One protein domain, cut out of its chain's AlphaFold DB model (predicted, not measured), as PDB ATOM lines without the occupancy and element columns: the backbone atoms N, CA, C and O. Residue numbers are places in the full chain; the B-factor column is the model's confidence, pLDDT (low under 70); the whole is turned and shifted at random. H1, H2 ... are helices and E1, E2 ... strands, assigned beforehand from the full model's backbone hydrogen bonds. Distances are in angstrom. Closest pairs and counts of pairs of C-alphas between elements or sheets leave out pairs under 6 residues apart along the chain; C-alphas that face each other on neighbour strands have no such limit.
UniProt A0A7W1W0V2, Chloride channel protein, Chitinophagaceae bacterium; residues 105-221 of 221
ATOM      1  N   ALA A 105     157.040 137.853 246.852       64.69
ATOM      2  CA  ALA A 105     155.809 137.307 246.306       64.69
ATOM      3  C   ALA A 105     154.778 137.248 247.444       64.69
ATOM      4  O   ALA A 105     155.059 136.619 248.469       64.69
ATOM      5  N   PRO A 106     153.622 137.922 247.318       65.44
ATOM      6  CA  PRO A 106     152.571 137.810 248.315       65.44
ATOM      7  C   PRO A 106     152.074 136.364 248.380       65.44
ATOM      8  O   PRO A 106     151.858 135.722 247.352       65.44
ATOM      9  N   ASP A 107     151.873 135.858 249.594       76.75
ATOM     10  CA  ASP A 107     151.193 134.584 249.792       76.75
ATOM     11  C   ASP A 107     149.694 134.740 249.519       76.75
ATOM     12  O   ASP A 107     148.909 135.048 250.416       76.75
ATOM     13  N   ILE A 108     149.298 134.579 248.259       80.75
ATOM     14  CA  ILE A 108     147.918 134.829 247.836       80.75
ATOM     15  C   ILE A 108     146.918 133.854 248.468       80.75
ATOM     16  O   ILE A 108     145.827 134.263 248.848       80.75
ATOM     17  N   LEU A 109     147.297 132.591 248.691       83.06
ATOM     18  CA  LEU A 109     146.410 131.605 249.324       83.06
ATOM     19  C   LEU A 109     146.201 131.865 250.824       83.06
ATOM     20  O   LEU A 109     145.151 131.513 251.359       83.06
ATOM     21  N   GLY A 110     147.169 132.485 251.502       81.06
ATOM     22  CA  GLY A 110     147.025 132.909 252.897       81.06
ATOM     23  C   GLY A 110     146.227 134.203 253.070       81.06
ATOM     24  O   GLY A 110     145.700 134.452 254.150       81.06
ATOM     25  N   GLN A 111     146.111 135.023 252.021       83.56
ATOM     26  CA  GLN A 111     145.362 136.287 252.064       83.56
ATOM     27  C   GLN A 111     143.874 136.116 251.735       83.56
ATOM     28  O   GLN A 111     143.053 136.905 252.206       83.56
ATOM     29  N   ILE A 112     143.516 135.089 250.959       86.62
ATOM     30  CA  ILE A 112     142.131 134.827 250.556       86.62
ATOM     31  C   ILE A 112     141.451 133.914 251.581       86.62
ATOM     32  O   ILE A 112     141.943 132.828 251.905       86.62
ATOM     33  N   LYS A 113     140.280 134.336 252.064       88.50
ATOM     34  CA  LYS A 113     139.431 133.526 252.950       88.50
ATOM     35  C   LYS A 113     138.499 132.625 252.151       88.50
ATOM     36  O   LYS A 113     137.987 133.022 251.103       88.50
ATOM     37  N   VAL A 114     138.175 131.457 252.701       87.06
ATOM     38  CA  VAL A 114     137.229 130.502 252.095       87.06
ATOM     39  C   VAL A 114     135.878 131.166 251.790       87.06
ATOM     40  O   VAL A 114     135.322 130.967 250.709       87.06
ATOM     41  N   ARG A 115     135.382 132.039 252.680       85.50
ATOM     42  CA  ARG A 115     134.137 132.799 252.467       85.50
ATOM     43  C   ARG A 115     134.138 133.654 251.195       85.50
ATOM     44  O   ARG A 115     133.088 133.793 250.573       85.50
ATOM     45  N   GLN A 116     135.279 134.227 250.807       83.75
ATOM     46  CA  GLN A 116     135.374 135.072 249.610       83.75
ATOM     47  C   GLN A 116     135.185 134.243 248.338       83.75
ATOM     48  O   GLN A 116     134.464 134.659 247.434       83.75
ATOM     49  N   VAL A 117     135.751 133.034 248.301       83.56
ATOM     50  CA  VAL A 117     135.564 132.103 247.179       83.56
ATOM     51  C   VAL A 117     134.126 131.589 247.128       83.56
ATOM     52  O   VAL A 117     133.538 131.551 246.050       83.56
ATOM     53  N   LEU A 118     133.531 131.277 248.288       80.25
ATOM     54  CA  LEU A 118     132.141 130.814 248.386       80.25
ATOM     55  C   LEU A 118     131.131 131.839 247.840       80.25
ATOM     56  O   LEU A 118     130.129 131.465 247.239       80.25
ATOM     57  N   GLN A 119     131.384 133.132 248.066       74.94
ATOM     58  CA  GLN A 119     130.517 134.220 247.602       74.94
ATOM     59  C   GLN A 119     130.724 134.559 246.122       74.94
ATOM     60  O   GLN A 119     129.767 134.937 245.446       74.94
ATOM     61  N   ALA A 120     131.958 134.440 245.628       72.56
ATOM     62  CA  ALA A 120     132.307 134.792 244.255       72.56
ATOM     63  C   ALA A 120     131.745 133.799 243.225       72.56
ATOM     64  O   ALA A 120     131.332 134.205 242.139       72.56
ATOM     65  N   ASP A 121     131.689 132.507 243.556       67.19
ATOM     66  CA  ASP A 121     131.226 131.473 242.632       67.19
ATOM     67  C   ASP A 121     129.877 130.890 243.081       67.19
ATOM     68  O   ASP A 121     129.786 129.956 243.875       67.19
ATOM     69  N   LYS A 122     128.785 131.435 242.523       58.03
ATOM     70  CA  LYS A 122     127.403 130.982 242.782       58.03
ATOM     71  C   LYS A 122     127.166 129.493 242.473       58.03
ATOM     72  O   LYS A 122     126.170 128.944 242.940       58.03
ATOM     73  N   LYS A 123     128.051 128.818 241.721       56.84
ATOM     74  CA  LYS A 123     127.941 127.374 241.429       56.84
ATOM     75  C   LYS A 123     128.311 126.490 242.627       56.84
ATOM     76  O   LYS A 123     127.971 125.310 242.625       56.84
ATOM     77  N   ILE A 124     128.945 127.061 243.653       58.88
ATOM     78  CA  ILE A 124     129.394 126.367 244.872       58.88
ATOM     79  C   ILE A 124     128.219 125.930 245.764       58.88
ATOM     80  O   ILE A 124     128.349 125.004 246.563       58.88
ATOM     81  N   SER A 125     127.051 126.564 245.616       55.00
ATOM     82  CA  SER A 125     125.957 126.438 246.584       55.00
ATOM     83  C   SER A 125     124.920 125.346 246.277       55.00
ATOM     84  O   SER A 125     124.014 125.185 247.092       55.00
ATOM     85  N   ALA A 126     124.978 124.620 245.149       52.97
ATOM     86  CA  ALA A 126     123.799 123.834 244.739       52.97
ATOM     87  C   ALA A 126     124.007 122.422 244.167       52.97
ATOM     88  O   ALA A 126     123.131 121.589 244.381       52.97
ATOM     89  N   ASN A 127     125.094 122.097 243.455       48.78
ATOM     90  CA  ASN A 127     124.965 121.021 242.451       48.78
ATOM     91  C   ASN A 127     125.740 119.715 242.646       48.78
ATOM     92  O   ASN A 127     125.637 118.862 241.774       48.78
ATOM     93  N   HIS A 128     126.422 119.478 243.762       50.53
ATOM     94  CA  HIS A 128     126.800 118.119 244.168       50.53
ATOM     95  C   HIS A 128     127.210 118.180 245.636       50.53
ATOM     96  O   HIS A 128     128.286 118.675 245.957       50.53
ATOM     97  N   PHE A 129     126.353 117.699 246.533       54.56
ATOM     98  CA  PHE A 129     126.819 117.227 247.829       54.56
ATOM     99  C   PHE A 129     127.336 115.806 247.576       54.56
ATOM    100  O   PHE A 129     126.512 114.888 247.547       54.56
ATOM    101  N   PRO A 130     128.642 115.578 247.305       55.50
ATOM    102  CA  PRO A 130     129.162 114.223 247.401       55.50
ATOM    103  C   PRO A 130     128.787 113.728 248.795       55.50
ATOM    104  O   PRO A 130     128.873 114.496 249.753       55.50
ATOM    105  N   LEU A 131     128.267 112.505 248.877       52.62
ATOM    106  CA  LEU A 131     127.747 111.897 250.100       52.62
ATOM    107  C   LEU A 131     128.705 112.193 251.261       52.62
ATOM    108  O   LEU A 131     129.788 111.611 251.334       52.62
ATOM    109  N   ILE A 132     128.337 113.162 252.108       56.59
ATOM    110  CA  ILE A 132     129.228 113.697 253.136       56.59
ATOM    111  C   ILE A 132     129.403 112.587 254.160       56.59
ATOM    112  O   ILE A 132     128.547 112.367 255.021       56.59
ATOM    113  N   ASN A 133     130.510 111.858 254.058       56.41
ATOM    114  CA  ASN A 133     130.898 110.936 255.100       56.41
ATOM    115  C   ASN A 133     131.269 111.781 256.325       56.41
ATOM    116  O   ASN A 133     132.089 112.697 256.248       56.41
ATOM    117  N   LYS A 134     130.646 111.482 257.467       58.28
ATOM    118  CA  LYS A 134     130.773 112.236 258.726       58.28
ATOM    119  C   LYS A 134     132.232 112.368 259.203       58.28
ATOM    120  O   LYS A 134     132.527 113.276 259.982       58.28
ATOM    121  N   ASN A 135     133.119 111.504 258.699       61.09
ATOM    122  CA  ASN A 135     134.552 111.460 258.990       61.09
ATOM    123  C   ASN A 135     135.446 112.284 258.044       61.09
ATOM    124  O   ASN A 135     136.666 112.213 258.165       61.09
ATOM    125  N   GLN A 136     134.882 113.045 257.103       68.81
ATOM    126  CA  GLN A 136     135.693 113.875 256.213       68.81
ATOM    127  C   GLN A 136     136.235 115.127 256.927       68.81
ATOM    128  O   GLN A 136     135.524 115.734 257.744       68.81
ATOM    129  N   PRO A 137     137.475 115.540 256.603       79.06
ATOM    130  CA  PRO A 137     138.019 116.812 257.052       79.06
ATOM    131  C   PRO A 137     137.146 117.960 256.548       79.06
ATOM    132  O   PRO A 137     136.582 117.898 255.458       79.06
ATOM    133  N   ARG A 138     137.025 119.014 257.351       84.69
ATOM    134  CA  ARG A 138     136.121 120.140 257.107       84.69
ATOM    135  C   ARG A 138     136.831 121.453 257.410       84.69
ATOM    136  O   ARG A 138     137.710 121.480 258.267       84.69
ATOM    137  N   VAL A 139     136.445 122.512 256.707       87.75
ATOM    138  CA  VAL A 139     137.026 123.858 256.852       87.75
ATOM    139  C   VAL A 139     135.951 124.873 257.190       87.75
ATOM    140  O   VAL A 139     134.796 124.735 256.794       87.75
ATOM    141  N   THR A 140     136.329 125.911 257.918       87.38
ATOM    142  CA  THR A 140     135.428 126.990 258.315       87.38
ATOM    143  C   THR A 140     135.471 128.114 257.286       87.38
ATOM    144  O   THR A 140     136.509 128.385 256.688       87.38
ATOM    145  N   ALA A 141     134.365 128.835 257.100       84.81
ATOM    146  CA  ALA A 141     134.316 130.004 256.215       84.81
ATOM    147  C   ALA A 141     135.361 131.096 256.563       84.81
ATOM    148  O   ALA A 141     135.767 131.871 255.690       84.81
ATOM    149  N   GLY A 142     135.800 131.156 257.826       85.12
ATOM    150  CA  GLY A 142     136.844 132.061 258.311       85.12
ATOM    151  C   GLY A 142     138.281 131.628 257.999       85.12
ATOM    152  O   GLY A 142     139.175 132.473 258.078       85.12
ATOM    153  N   ASP A 143     138.498 130.365 257.620       88.25
ATOM    154  CA  ASP A 143     139.828 129.826 257.335       88.25
ATOM    155  C   ASP A 143     140.386 130.375 256.014       88.25
ATOM    156  O   ASP A 143     139.663 130.873 255.141       88.25
ATOM    157  N   THR A 144     141.707 130.288 255.866       91.06
ATOM    158  CA  THR A 144     142.402 130.685 254.634       91.06
ATOM    159  C   THR A 144     142.363 129.567 253.595       91.06
ATOM    160  O   THR A 144     142.273 128.384 253.938       91.06
ATOM    161  N   LEU A 145     142.484 129.915 252.310       89.88
ATOM    162  CA  LEU A 145     142.615 128.904 251.256       89.88
ATOM    163  C   LEU A 145     143.872 128.048 251.427       89.88
ATOM    164  O   LEU A 145     143.842 126.870 251.083       89.88
ATOM    165  N   ARG A 146     144.952 128.600 251.994       90.19
ATOM    166  CA  ARG A 146     146.159 127.841 252.358       90.19
ATOM    167  C   ARG A 146     145.814 126.665 253.273       90.19
ATOM    168  O   ARG A 146     146.155 125.534 252.949       90.19
ATOM    169  N   THR A 147     145.082 126.922 254.355       89.25
ATOM    170  CA  THR A 147     144.646 125.881 255.297       89.25
ATOM    171  C   THR A 147     143.756 124.845 254.614       89.25
ATOM    172  O   THR A 147     143.900 123.650 254.849       89.25
ATOM    173  N   ALA A 148     142.869 125.278 253.713       89.62
ATOM    174  CA  ALA A 148     142.036 124.356 252.951       89.62
ATOM    175  C   ALA A 148     142.854 123.440 252.027       89.62
ATOM    176  O   ALA A 148     142.589 122.243 251.982       89.62
ATOM    177  N   VAL A 149     143.874 123.964 251.339       90.06
ATOM    178  CA  VAL A 149     144.781 123.156 250.505       90.06
ATOM    179  C   VAL A 149     145.612 122.196 251.354       90.06
ATOM    180  O   VAL A 149     145.765 121.040 250.974       90.06
ATOM    181  N   GLU A 150     146.121 122.641 252.504       88.62
ATOM    182  CA  GLU A 150     146.866 121.777 253.430       88.62
ATOM    183  C   GLU A 150     146.007 120.602 253.910       88.62
ATOM    184  O   GLU A 150     146.452 119.457 253.880       88.62
ATOM    185  N   ILE A 151     144.751 120.861 254.282       88.44
ATOM    186  CA  ILE A 151     143.815 119.820 254.715       88.44
ATOM    187  C   ILE A 151     143.435 118.890 253.551       88.44
ATOM    188  O   ILE A 151     143.381 117.679 253.753       88.44
ATOM    189  N   MET A 152     143.209 119.421 252.342       89.31
ATOM    190  CA  MET A 152     142.969 118.610 251.135       89.31
ATOM    191  C   MET A 152     144.141 117.668 250.852       89.31
ATOM    192  O   MET A 152     143.925 116.486 250.604       89.31
ATOM    193  N   ALA A 153     145.373 118.180 250.939       87.75
ATOM    194  CA  ALA A 153     146.588 117.413 250.680       87.75
ATOM    195  C   ALA A 153     146.852 116.344 251.750       87.75
ATOM    196  O   ALA A 153     147.256 115.235 251.418       87.75
ATOM    197  N   LEU A 154     146.610 116.654 253.029       87.31
ATOM    198  CA  LEU A 154     146.778 115.694 254.126       87.31
ATOM    199  C   LEU A 154     145.743 114.568 254.096       87.31
ATOM    200  O   LEU A 154     146.031 113.460 254.540       87.31
ATOM    201  N   ALA A 155     144.539 114.859 253.612       85.31
ATOM    202  CA  ALA A 155     143.429 113.917 253.593       85.31
ATOM    203  C   ALA A 155     143.174 113.269 252.224       85.31
ATOM    204  O   ALA A 155     142.187 112.546 252.098       85.31
ATOM    205  N   ASP A 156     144.026 113.546 251.229       84.75
ATOM    206  CA  ASP A 156     143.931 113.047 249.849       84.75
ATOM    207  C   ASP A 156     142.523 113.228 249.242       84.75
ATOM    208  O   ASP A 156     141.915 112.306 248.702       84.75
ATOM    209  N   THR A 157     141.954 114.429 249.405       84.00
ATOM    210  CA  THR A 157     140.597 114.759 248.938       84.00
ATOM    211  C   THR A 157     140.575 116.009 248.068       84.00
ATOM    212  O   THR A 157     141.130 117.049 248.420       84.00
ATOM    213  N   ASP A 158     139.837 115.940 246.960       83.12
ATOM    214  CA  ASP A 158     139.654 117.052 246.018       83.12
ATOM    215  C   ASP A 158     138.581 118.062 246.455       83.12
ATOM    216  O   ASP A 158     138.431 119.134 245.849       83.12
ATOM    217  N   THR A 159     137.788 117.710 247.472       85.19
ATOM    218  CA  THR A 159     136.668 118.520 247.964       85.19
ATOM    219  C   THR A 159     136.616 118.549 249.484       85.19
ATOM    220  O   THR A 159     136.760 117.511 250.130       85.19
ATOM    221  N   LEU A 160     136.333 119.726 250.046       86.62
ATOM    222  CA  LEU A 160     136.107 119.925 251.473       86.62
ATOM    223  C   LEU A 160     134.752 120.594 251.728       86.62
ATOM    224  O   LEU A 160     134.459 121.626 251.120       86.62
ATOM    225  N   PRO A 161     133.927 120.073 252.651       86.00
ATOM    226  CA  PRO A 161     132.751 120.787 253.117       86.00
ATOM    227  C   PRO A 161     133.171 122.031 253.911       86.00
ATOM    228  O   PRO A 161     134.010 121.967 254.814       86.00
ATOM    229  N   VAL A 162     132.553 123.161 253.574       86.12
ATOM    230  CA  VAL A 162     132.715 124.439 254.266       86.12
ATOM    231  C   VAL A 162     131.603 124.577 255.291       86.12
ATOM    232  O   VAL A 162     130.423 124.526 254.940       86.12
ATOM    233  N   THR A 163     131.955 124.758 256.558       85.25
ATOM    234  CA  THR A 163     131.001 124.985 257.645       85.25
ATOM    235  C   THR A 163     130.986 126.438 258.101       85.25
ATOM    236  O   THR A 163     131.966 127.171 257.959       85.25
ATOM    237  N   ASN A 164     129.873 126.834 258.714       82.31
ATOM    238  CA  ASN A 164     129.783 128.080 259.474       82.31
ATOM    239  C   ASN A 164     130.794 128.068 260.646       82.31
ATOM    240  O   ASN A 164     131.217 127.000 261.090       82.31
ATOM    241  N   GLU A 165     131.134 129.238 261.188       76.56
ATOM    242  CA  GLU A 165     132.015 129.447 262.349       76.56
ATOM    243  C   GLU A 165     131.599 128.640 263.590       76.56
ATOM    244  O   GLU A 165     132.434 128.277 264.410       76.56
ATOM    245  N   SER A 166     130.318 128.273 263.709       71.00
ATOM    246  CA  SER A 166     129.830 127.386 264.776       71.00
ATOM    247  C   SER A 166     130.029 125.881 264.515       71.00
ATOM    248  O   SER A 166     129.604 125.066 265.331       71.00
ATOM    249  N   GLY A 167     130.570 125.475 263.361       66.25
ATOM    250  CA  GLY A 167     130.863 124.079 262.990       66.25
ATOM    251  C   GLY A 167     129.649 123.153 262.796       66.25
ATOM    252  O   GLY A 167     129.815 121.982 262.458       66.25
ATOM    253  N   LYS A 168     128.423 123.649 263.013       68.50
ATOM    254  CA  LYS A 168     127.183 122.846 263.031       68.50
ATOM    255  C   LYS A 168     126.445 122.767 261.695       68.50
ATOM    256  O   LYS A 168     125.656 121.846 261.505       68.50
ATOM    257  N   LYS A 169     126.665 123.719 260.784       74.62
ATOM    258  CA  LYS A 169     125.949 123.812 259.503       74.62
ATOM    259  C   LYS A 169     126.943 123.908 258.350       74.62
ATOM    260  O   LYS A 169     127.845 124.740 258.400       74.62
ATOM    261  N   VAL A 170     126.764 123.060 257.339       78.38
ATOM    262  CA  VAL A 170     127.523 123.104 256.081       78.38
ATOM    263  C   VAL A 170     126.923 124.208 255.209       78.38
ATOM    264  O   VAL A 170     125.728 124.182 254.919       78.38
ATOM    265  N   GLU A 171     127.735 125.198 254.851       76.50
ATOM    266  CA  GLU A 171     127.358 126.336 254.004       76.50
ATOM    267  C   GLU A 171     127.685 126.098 252.523       76.50
ATOM    268  O   GLU A 171     127.070 126.719 251.661       76.50
ATOM    269  N   GLY A 172     128.610 125.184 252.210       79.00
ATOM    270  CA  GLY A 172     128.956 124.833 250.831       79.00
ATOM    271  C   GLY A 172     130.047 123.769 250.736       79.00
ATOM    272  O   GLY A 172     130.439 123.180 251.742       79.00
ATOM    273  N   VAL A 173     130.550 123.527 249.524       83.88
ATOM    274  CA  VAL A 173     131.668 122.606 249.259       83.88
ATOM    275  C   VAL A 173     132.747 123.338 248.468       83.88
ATOM    276  O   VAL A 173     132.480 123.884 247.405       83.88
ATOM    277  N   LEU A 174     133.977 123.337 248.966       86.56
ATOM    278  CA  LEU A 174     135.137 123.905 248.290       86.56
ATOM    279  C   LEU A 174     135.871 122.797 247.528       86.56
ATOM    280  O   LEU A 174     136.314 121.832 248.144       86.56
ATOM    281  N   SER A 175     136.025 122.931 246.209       86.62
ATOM    282  CA  SER A 175     136.842 122.021 245.391       86.62
ATOM    283  C   SER A 175     138.201 122.631 245.048       86.62
ATOM    284  O   SER A 175     138.322 123.852 244.912       86.62
ATOM    285  N   TYR A 176     139.199 121.784 244.783       84.06
ATOM    286  CA  TYR A 176     140.487 122.191 244.212       84.06
ATOM    287  C   TYR A 176     140.333 123.076 242.959       84.06
ATOM    288  O   TYR A 176     141.059 124.056 242.789       84.06
ATOM    289  N   ARG A 177     139.319 122.818 242.113       84.38
ATOM    290  CA  ARG A 177     139.028 123.654 240.930       84.38
ATOM    291  C   ARG A 177     138.651 125.088 241.308       84.38
ATOM    292  O   ARG A 177     139.083 126.002 240.614       84.38
ATOM    293  N   ASN A 178     137.898 125.282 242.396       85.06
ATOM    294  CA  ASN A 178     137.506 126.613 242.875       85.06
ATOM    295  C   ASN A 178     138.703 127.374 243.458       85.06
ATOM    296  O   ASN A 178     138.828 128.582 243.260       85.06
ATOM    297  N   ILE A 179     139.604 126.667 244.149       87.31
ATOM    298  CA  ILE A 179     140.839 127.250 244.685       87.31
ATOM    299  C   ILE A 179     141.743 127.708 243.536       87.31
ATOM    300  O   ILE A 179     142.244 128.829 243.555       87.31
ATOM    301  N   LEU A 180     141.902 126.881 242.499       86.12
ATOM    302  CA  LEU A 180     142.689 127.234 241.318       86.12
ATOM    303  C   LEU A 180     142.087 128.396 240.521       86.12
ATOM    304  O   LEU A 180     142.836 129.238 240.024       86.12
ATOM    305  N   SER A 181     140.761 128.464 240.377       83.50
ATOM    306  CA  SER A 181     140.125 129.602 239.705       83.50
ATOM    307  C   SER A 181     140.277 130.890 240.514       83.50
ATOM    308  O   SER A 181     140.609 131.916 239.928       83.50
ATOM    309  N   ALA A 182     140.139 130.837 241.842       83.50
ATOM    310  CA  ALA A 182     140.414 131.982 242.712       83.50
ATOM    311  C   ALA A 182     141.888 132.424 242.641       83.50
ATOM    312  O   ALA A 182     142.168 133.617 242.538       83.50
ATOM    313  N   TYR A 183     142.824 131.469 242.610       83.56
ATOM    314  CA  TYR A 183     144.254 131.738 242.445       83.56
ATOM    315  C   TYR A 183     144.541 132.473 241.130       83.56
ATOM    316  O   TYR A 183     145.229 133.487 241.145       83.56
ATOM    317  N   ARG A 184     143.994 131.999 240.000       81.25
ATOM    318  CA  ARG A 184     144.204 132.623 238.679       81.25
ATOM    319  C   ARG A 184     143.642 134.041 238.603       81.25
ATOM    320  O   ARG A 184     144.330 134.926 238.112       81.25
ATOM    321  N   LEU A 185     142.438 134.260 239.134       76.38
ATOM    322  CA  LEU A 185     141.797 135.578 239.129       76.38
ATOM    323  C   LEU A 185     142.627 136.634 239.875       76.38
ATOM    324  O   LEU A 185     142.775 137.747 239.388       76.38
ATOM    325  N   HIS A 186     143.197 136.288 241.032       72.69
ATOM    326  CA  HIS A 186     144.045 137.219 241.790       72.69
ATOM    327  C   HIS A 186     145.471 137.329 241.240       72.69
ATOM    328  O   HIS A 186     146.144 138.333 241.470       72.69
ATOM    329  N   PHE A 187     145.950 136.321 240.507       67.75
ATOM    330  CA  PHE A 187     147.245 136.403 239.836       67.75
ATOM    331  C   PHE A 187     147.219 137.432 238.695       67.75
ATOM    332  O   PHE A 187     148.103 138.289 238.639       67.75
ATOM    333  N   ASP A 188     146.175 137.412 237.857       61.28
ATOM    334  CA  ASP A 188     146.023 138.344 236.730       61.28
ATOM    335  C   ASP A 188     145.888 139.811 237.201       61.28
ATOM    336  O   ASP A 188     146.556 140.692 236.655       61.28
ATOM    337  N   GLU A 189     145.136 140.084 238.278       59.78
ATOM    338  CA  GLU A 189     145.026 141.441 238.858       59.78
ATOM    339  C   GLU A 189     146.369 141.984 239.385       59.78
ATOM    340  O   GLU A 189     146.653 143.185 239.305       59.78
ATOM    341  N   HIS A 190     147.225 141.119 239.936       53.75
ATOM    342  CA  HIS A 190     148.530 141.525 240.458       53.75
ATOM    343  C   HIS A 190     149.610 141.658 239.374       53.75
ATOM    344  O   HIS A 190     150.542 142.454 239.542       53.75
ATOM    345  N   GLU A 191     149.497 140.928 238.262       50.53
ATOM    346  CA  GLU A 191     150.422 141.028 237.130       50.53
ATOM    347  C   GLU A 191     150.121 142.251 236.241       50.53
ATOM    348  O   GLU A 191     151.050 142.943 235.793       50.53
ATOM    349  N   GLU A 192     148.843 142.605 236.074       48.38
ATOM    350  CA  GLU A 192     148.419 143.783 235.305       48.38
ATOM    351  C   GLU A 192     148.881 145.100 235.958       48.38
ATOM    352  O   GLU A 192     149.314 146.026 235.269       48.38
ATOM    353  N   ASN A 193     148.929 145.163 237.294       48.56
ATOM    354  CA  ASN A 193     149.340 146.373 238.015       48.56
ATOM    355  C   ASN A 193     150.874 146.542 238.149       48.56
ATOM    356  O   ASN A 193     151.358 147.600 238.551       48.56
ATOM    357  N   ARG A 194     151.678 145.518 237.816       48.34
ATOM    358  CA  ARG A 194     153.155 145.577 237.928       48.34
ATOM    359  C   ARG A 194     153.888 145.629 236.594       48.34
ATOM    360  O   ARG A 194     155.049 146.042 236.553       48.34
ATOM    361  N   THR A 195     153.245 145.268 235.488       40.69
ATOM    362  CA  THR A 195     153.912 145.213 234.185       40.69
ATOM    363  C   THR A 195     153.666 146.475 233.364       40.69
ATOM    364  O   THR A 195     153.047 146.471 232.301       40.69
ATOM    365  N   ILE A 196     154.308 147.583 233.760       52.84
ATOM    366  CA  ILE A 196     154.701 148.576 232.752       52.84
ATOM    367  C   ILE A 196     155.735 147.867 231.879       52.84
ATOM    368  O   ILE A 196     156.923 147.872 232.187       52.84
ATOM    369  N   SER A 197     155.283 147.183 230.826       55.31
ATOM    370  CA  SER A 197     156.148 146.456 229.904       55.31
ATOM    371  C   SER A 197     157.203 147.419 229.358       55.31
ATOM    372  O   SER A 197     156.955 148.181 228.418       55.31
ATOM    373  N   LEU A 198     158.392 147.402 229.966       58.56
ATOM    374  CA  LEU A 198     159.520 148.234 229.556       58.56
ATOM    375  C   LEU A 198     159.860 147.928 228.099       58.56
ATOM    376  O   LEU A 198     160.099 148.843 227.327       58.56
ATOM    377  N   LYS A 199     159.717 146.665 227.675       58.66
ATOM    378  CA  LYS A 199     159.860 146.245 226.276       58.66
ATOM    379  C   LYS A 199     158.898 146.992 225.343       58.66
ATOM    380  O   LYS A 199     159.338 147.520 224.323       58.66
ATOM    381  N   ARG A 200     157.610 147.117 225.702       62.44
ATOM    382  CA  ARG A 200     156.630 147.904 224.924       62.44
ATOM    383  C   ARG A 200     156.926 149.404 224.982       62.44
ATOM    384  O   ARG A 200     156.769 150.083 223.970       62.44
ATOM    385  N   ARG A 201     157.387 149.929 226.122       65.06
ATOM    386  CA  ARG A 201     157.724 151.355 226.288       65.06
ATOM    387  C   ARG A 201     158.961 151.747 225.466       65.06
ATOM    388  O   ARG A 201     158.913 152.757 224.766       65.06
ATOM    389  N   THR A 202     160.004 150.916 225.451       71.31
ATOM    390  CA  THR A 202     161.218 151.102 224.639       71.31
ATOM    391  C   THR A 202     160.912 150.970 223.150       71.31
ATOM    392  O   THR A 202     161.294 151.846 222.380       71.31
ATOM    393  N   LEU A 203     160.128 149.964 222.734       74.44
ATOM    394  CA  LEU A 203     159.668 149.840 221.342       74.44
ATOM    395  C   LEU A 203     158.852 151.063 220.899       74.44
ATOM    396  O   LEU A 203     159.073 151.593 219.811       74.44
ATOM    397  N   LYS A 204     157.963 151.580 221.756       75.94
ATOM    398  CA  LYS A 204     157.174 152.786 221.463       75.94
ATOM    399  C   LYS A 204     158.051 154.039 221.353       75.94
ATOM    400  O   LYS A 204     157.759 154.900 220.525       75.94
ATOM    401  N   MET A 205     159.130 154.139 222.133       78.75
ATOM    402  CA  MET A 205     160.117 155.220 221.995       78.75
ATOM    403  C   MET A 205     160.944 155.094 220.710       78.75
ATOM    404  O   MET A 205     161.099 156.088 220.006       78.75
ATOM    405  N   VAL A 206     161.385 153.889 220.340       80.38
ATOM    406  CA  VAL A 206     162.140 153.641 219.095       80.38
ATOM    407  C   VAL A 206     161.300 153.962 217.856       80.38
ATOM    408  O   VAL A 206     161.775 154.630 216.939       80.38
ATOM    409  N   VAL A 207     160.027 153.553 217.839       78.81
ATOM    410  CA  VAL A 207     159.110 153.857 216.728       78.81
ATOM    411  C   VAL A 207     158.853 155.365 216.619       78.81
ATOM    412  O   VAL A 207     158.861 155.914 215.518       78.81
ATOM    413  N   ARG A 208     158.696 156.068 217.751       73.50
ATOM    414  CA  ARG A 208     158.570 157.537 217.772       73.50
ATOM    415  C   ARG A 208     159.847 158.237 217.294       73.50
ATOM    416  O   ARG A 208     159.740 159.224 216.572       73.50
ATOM    417  N   GLY A 209     161.025 157.715 217.642       75.94
ATOM    418  CA  GLY A 209     162.315 158.214 217.161       75.94
ATOM    419  C   GLY A 209     162.458 158.087 215.644       75.94
ATOM    420  O   GLY A 209     162.760 159.071 214.972       75.94
ATOM    421  N   LYS A 210     162.129 156.915 215.078       74.31
ATOM    422  CA  LYS A 210     162.141 156.701 213.620       74.31
ATOM    423  C   LYS A 210     161.176 157.629 212.876       74.31
ATOM    424  O   LYS A 210     161.556 158.180 211.849       74.31
ATOM    425  N   LYS A 211     159.967 157.856 213.407       75.31
ATOM    426  CA  LYS A 211     158.965 158.740 212.782       75.31
ATOM    427  C   LYS A 211     159.374 160.222 212.793       75.31
ATOM    428  O   LYS A 211     159.004 160.967 211.895       75.31
ATOM    429  N   ARG A 212     160.155 160.667 213.787       71.94
ATOM    430  CA  ARG A 212     160.723 162.028 213.792       71.94
ATOM    431  C   ARG A 212     161.878 162.181 212.803       71.94
ATOM    432  O   ARG A 212     161.958 163.205 212.137       71.94
ATOM    433  N   LEU A 213     162.722 161.157 212.663       73.88
ATOM    434  CA  LEU A 213     163.823 161.153 211.693       73.88
ATOM    435  C   LEU A 213     163.326 161.150 210.241       73.88
ATOM    436  O   LEU A 213     163.915 161.822 209.401       73.88
ATOM    437  N   SER A 214     162.230 160.444 209.945       70.12
ATOM    438  CA  SER A 214     161.628 160.481 208.608       70.12
ATOM    439  C   SER A 214     161.052 161.854 208.258       70.12
ATOM    440  O   SER A 214     161.185 162.279 207.118       70.12
ATOM    441  N   ASN A 215     160.466 162.569 209.226       68.94
ATOM    442  CA  ASN A 215     159.913 163.904 208.982       68.94
ATOM    443  C   ASN A 215     161.011 164.954 208.747       68.94
ATOM    444  O   ASN A 215     160.869 165.775 207.856       68.94
ATOM    445  N   LEU A 216     162.140 164.876 209.460       69.44
ATOM    446  CA  LEU A 216     163.283 165.783 209.254       69.44
ATOM    447  C   LEU A 216     163.979 165.587 207.898       69.44
ATOM    448  O   LEU A 216     164.574 166.516 207.356       69.44
ATOM    449  N   LYS A 217     163.907 164.371 207.345       62.72
ATOM    450  CA  LYS A 217     164.419 164.074 206.003       62.72
ATOM    451  C   LYS A 217     163.495 164.602 204.895       62.72
ATOM    452  O   LYS A 217     163.963 164.793 203.782       62.72
ATOM    453  N   ASN A 218     162.220 164.843 205.207       58.75
ATOM    454  CA  ASN A 218     161.223 165.353 204.267       58.75
ATOM    455  C   ASN A 218     161.124 166.893 204.249       58.75
ATOM    456  O   ASN A 218     160.527 167.423 203.328       58.75
ATOM    457  N   ASP A 219     161.713 167.583 205.234       59.06
ATOM    458  CA  ASP A 219     161.791 169.058 205.321       59.06
ATOM    459  C   ASP A 219     163.054 169.647 204.648       59.06
ATOM    460  O   ASP A 219     163.286 170.851 204.710       59.06
ATOM    461  N   ASN A 220     163.903 168.812 204.032       52.69
ATOM    462  CA  ASN A 220     165.142 169.229 203.350       52.69
ATOM    463  C   ASN A 220     165.107 168.985 201.826       52.69
ATOM    464  O   ASN A 220     166.151 168.738 201.221       52.69
ATOM    465  N   TYR A 221     163.920 169.033 201.215       52.50
ATOM    466  CA  TYR A 221     163.729 169.086 199.761       52.50
ATOM    467  C   TYR A 221     162.727 170.174 199.393       52.50
ATOM    468  O   TYR A 221     161.687 170.255 200.083       52.50
TER     469      TYR A 221
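What this domain is: This is residues 105 to 221 of the 221 residues of the protein "Chloride channel protein" of Chitinophagaceae bacterium (UniProt A0A7W1W0V2). The model is a compact head with one long arm. In the head the two-stranded hairpin E1 E2 has H2, H3 and H4 close around it, while H5 leads away from the end of E2, passing H2 and H1; residues 191 to 221, with H6, stick out and make the length. The printed part has 117 residues, with six named helices and two named strands in the order H1 H2 H3 H4 E1 E2 H5 H6; the sheet is antiparallel and the class is mostly helix. The whole is extended, with a radius of gyration of the C-alphas of 24.5 A and spans of 88 by 27 by 24 A; the body without the free arm spans 38 by 27 by 23 A.

How they stand to each other: E1, residues 159 to 163, and E2, residues 170 to 175, form an antiparallel hairpin at 154 degrees, with N 160 and O 174 at 2.8 A and N 162 and O 172 at 2.8 A, within hydrogen-bond range. Residues 139 to 140 pair parallel with residues 162 to 163 of E1. The closest C-alphas of E1 and H4, residues 145 to 154, are Leu 160 and Met 152, 7.0 A apart. Those of E2 and H3, residues 122 to 125, are Gly 172 and Ser 125, 5.4 A apart. Those of E2 and H2, residues 114 to 120, are Gly 172 and Leu 118, 7.2 A apart. H5, residues 176 to 192, only just touches H2, with 3 pairs of C-alphas within 8 A, by its residues 178 to 182 alone; the closest are Ala 182 and Val 117, 6.6 A, and the lines are about perpendicular at 75 degrees. H1, residues 108 to 111, touches H4, closest at the C-alphas of Leu 109 and Arg 146, 4.8 A. H6, residues 198 to 218, touches no helix. Every O i to N i+4 pair is within hydrogen-bond range in H2, H4 and H6, and 12 of 13 in H5; H1 and H3 are too short for such a pair.

Where its parts are: H1 begins at C-alpha 108, (147.918, 134.829, 247.836). E2 measures 14.2 A from first to last C-alpha, H4 14.1 A, H5 24.7 A and H6 30.6 A. H6 ends at C-alpha 218, (161.223, 165.353, 204.267).

The domain as a whole: The C-alphas farthest apart, of Lys 134 and Tyr 221, are 88.3 A apart. The printed part has no cut. The link from H3 to H4, 19 residues, is long. Mean pLDDT of the printed part is 73.5; 42 residues are under 70, among them 121 to 136 and 187 to 201.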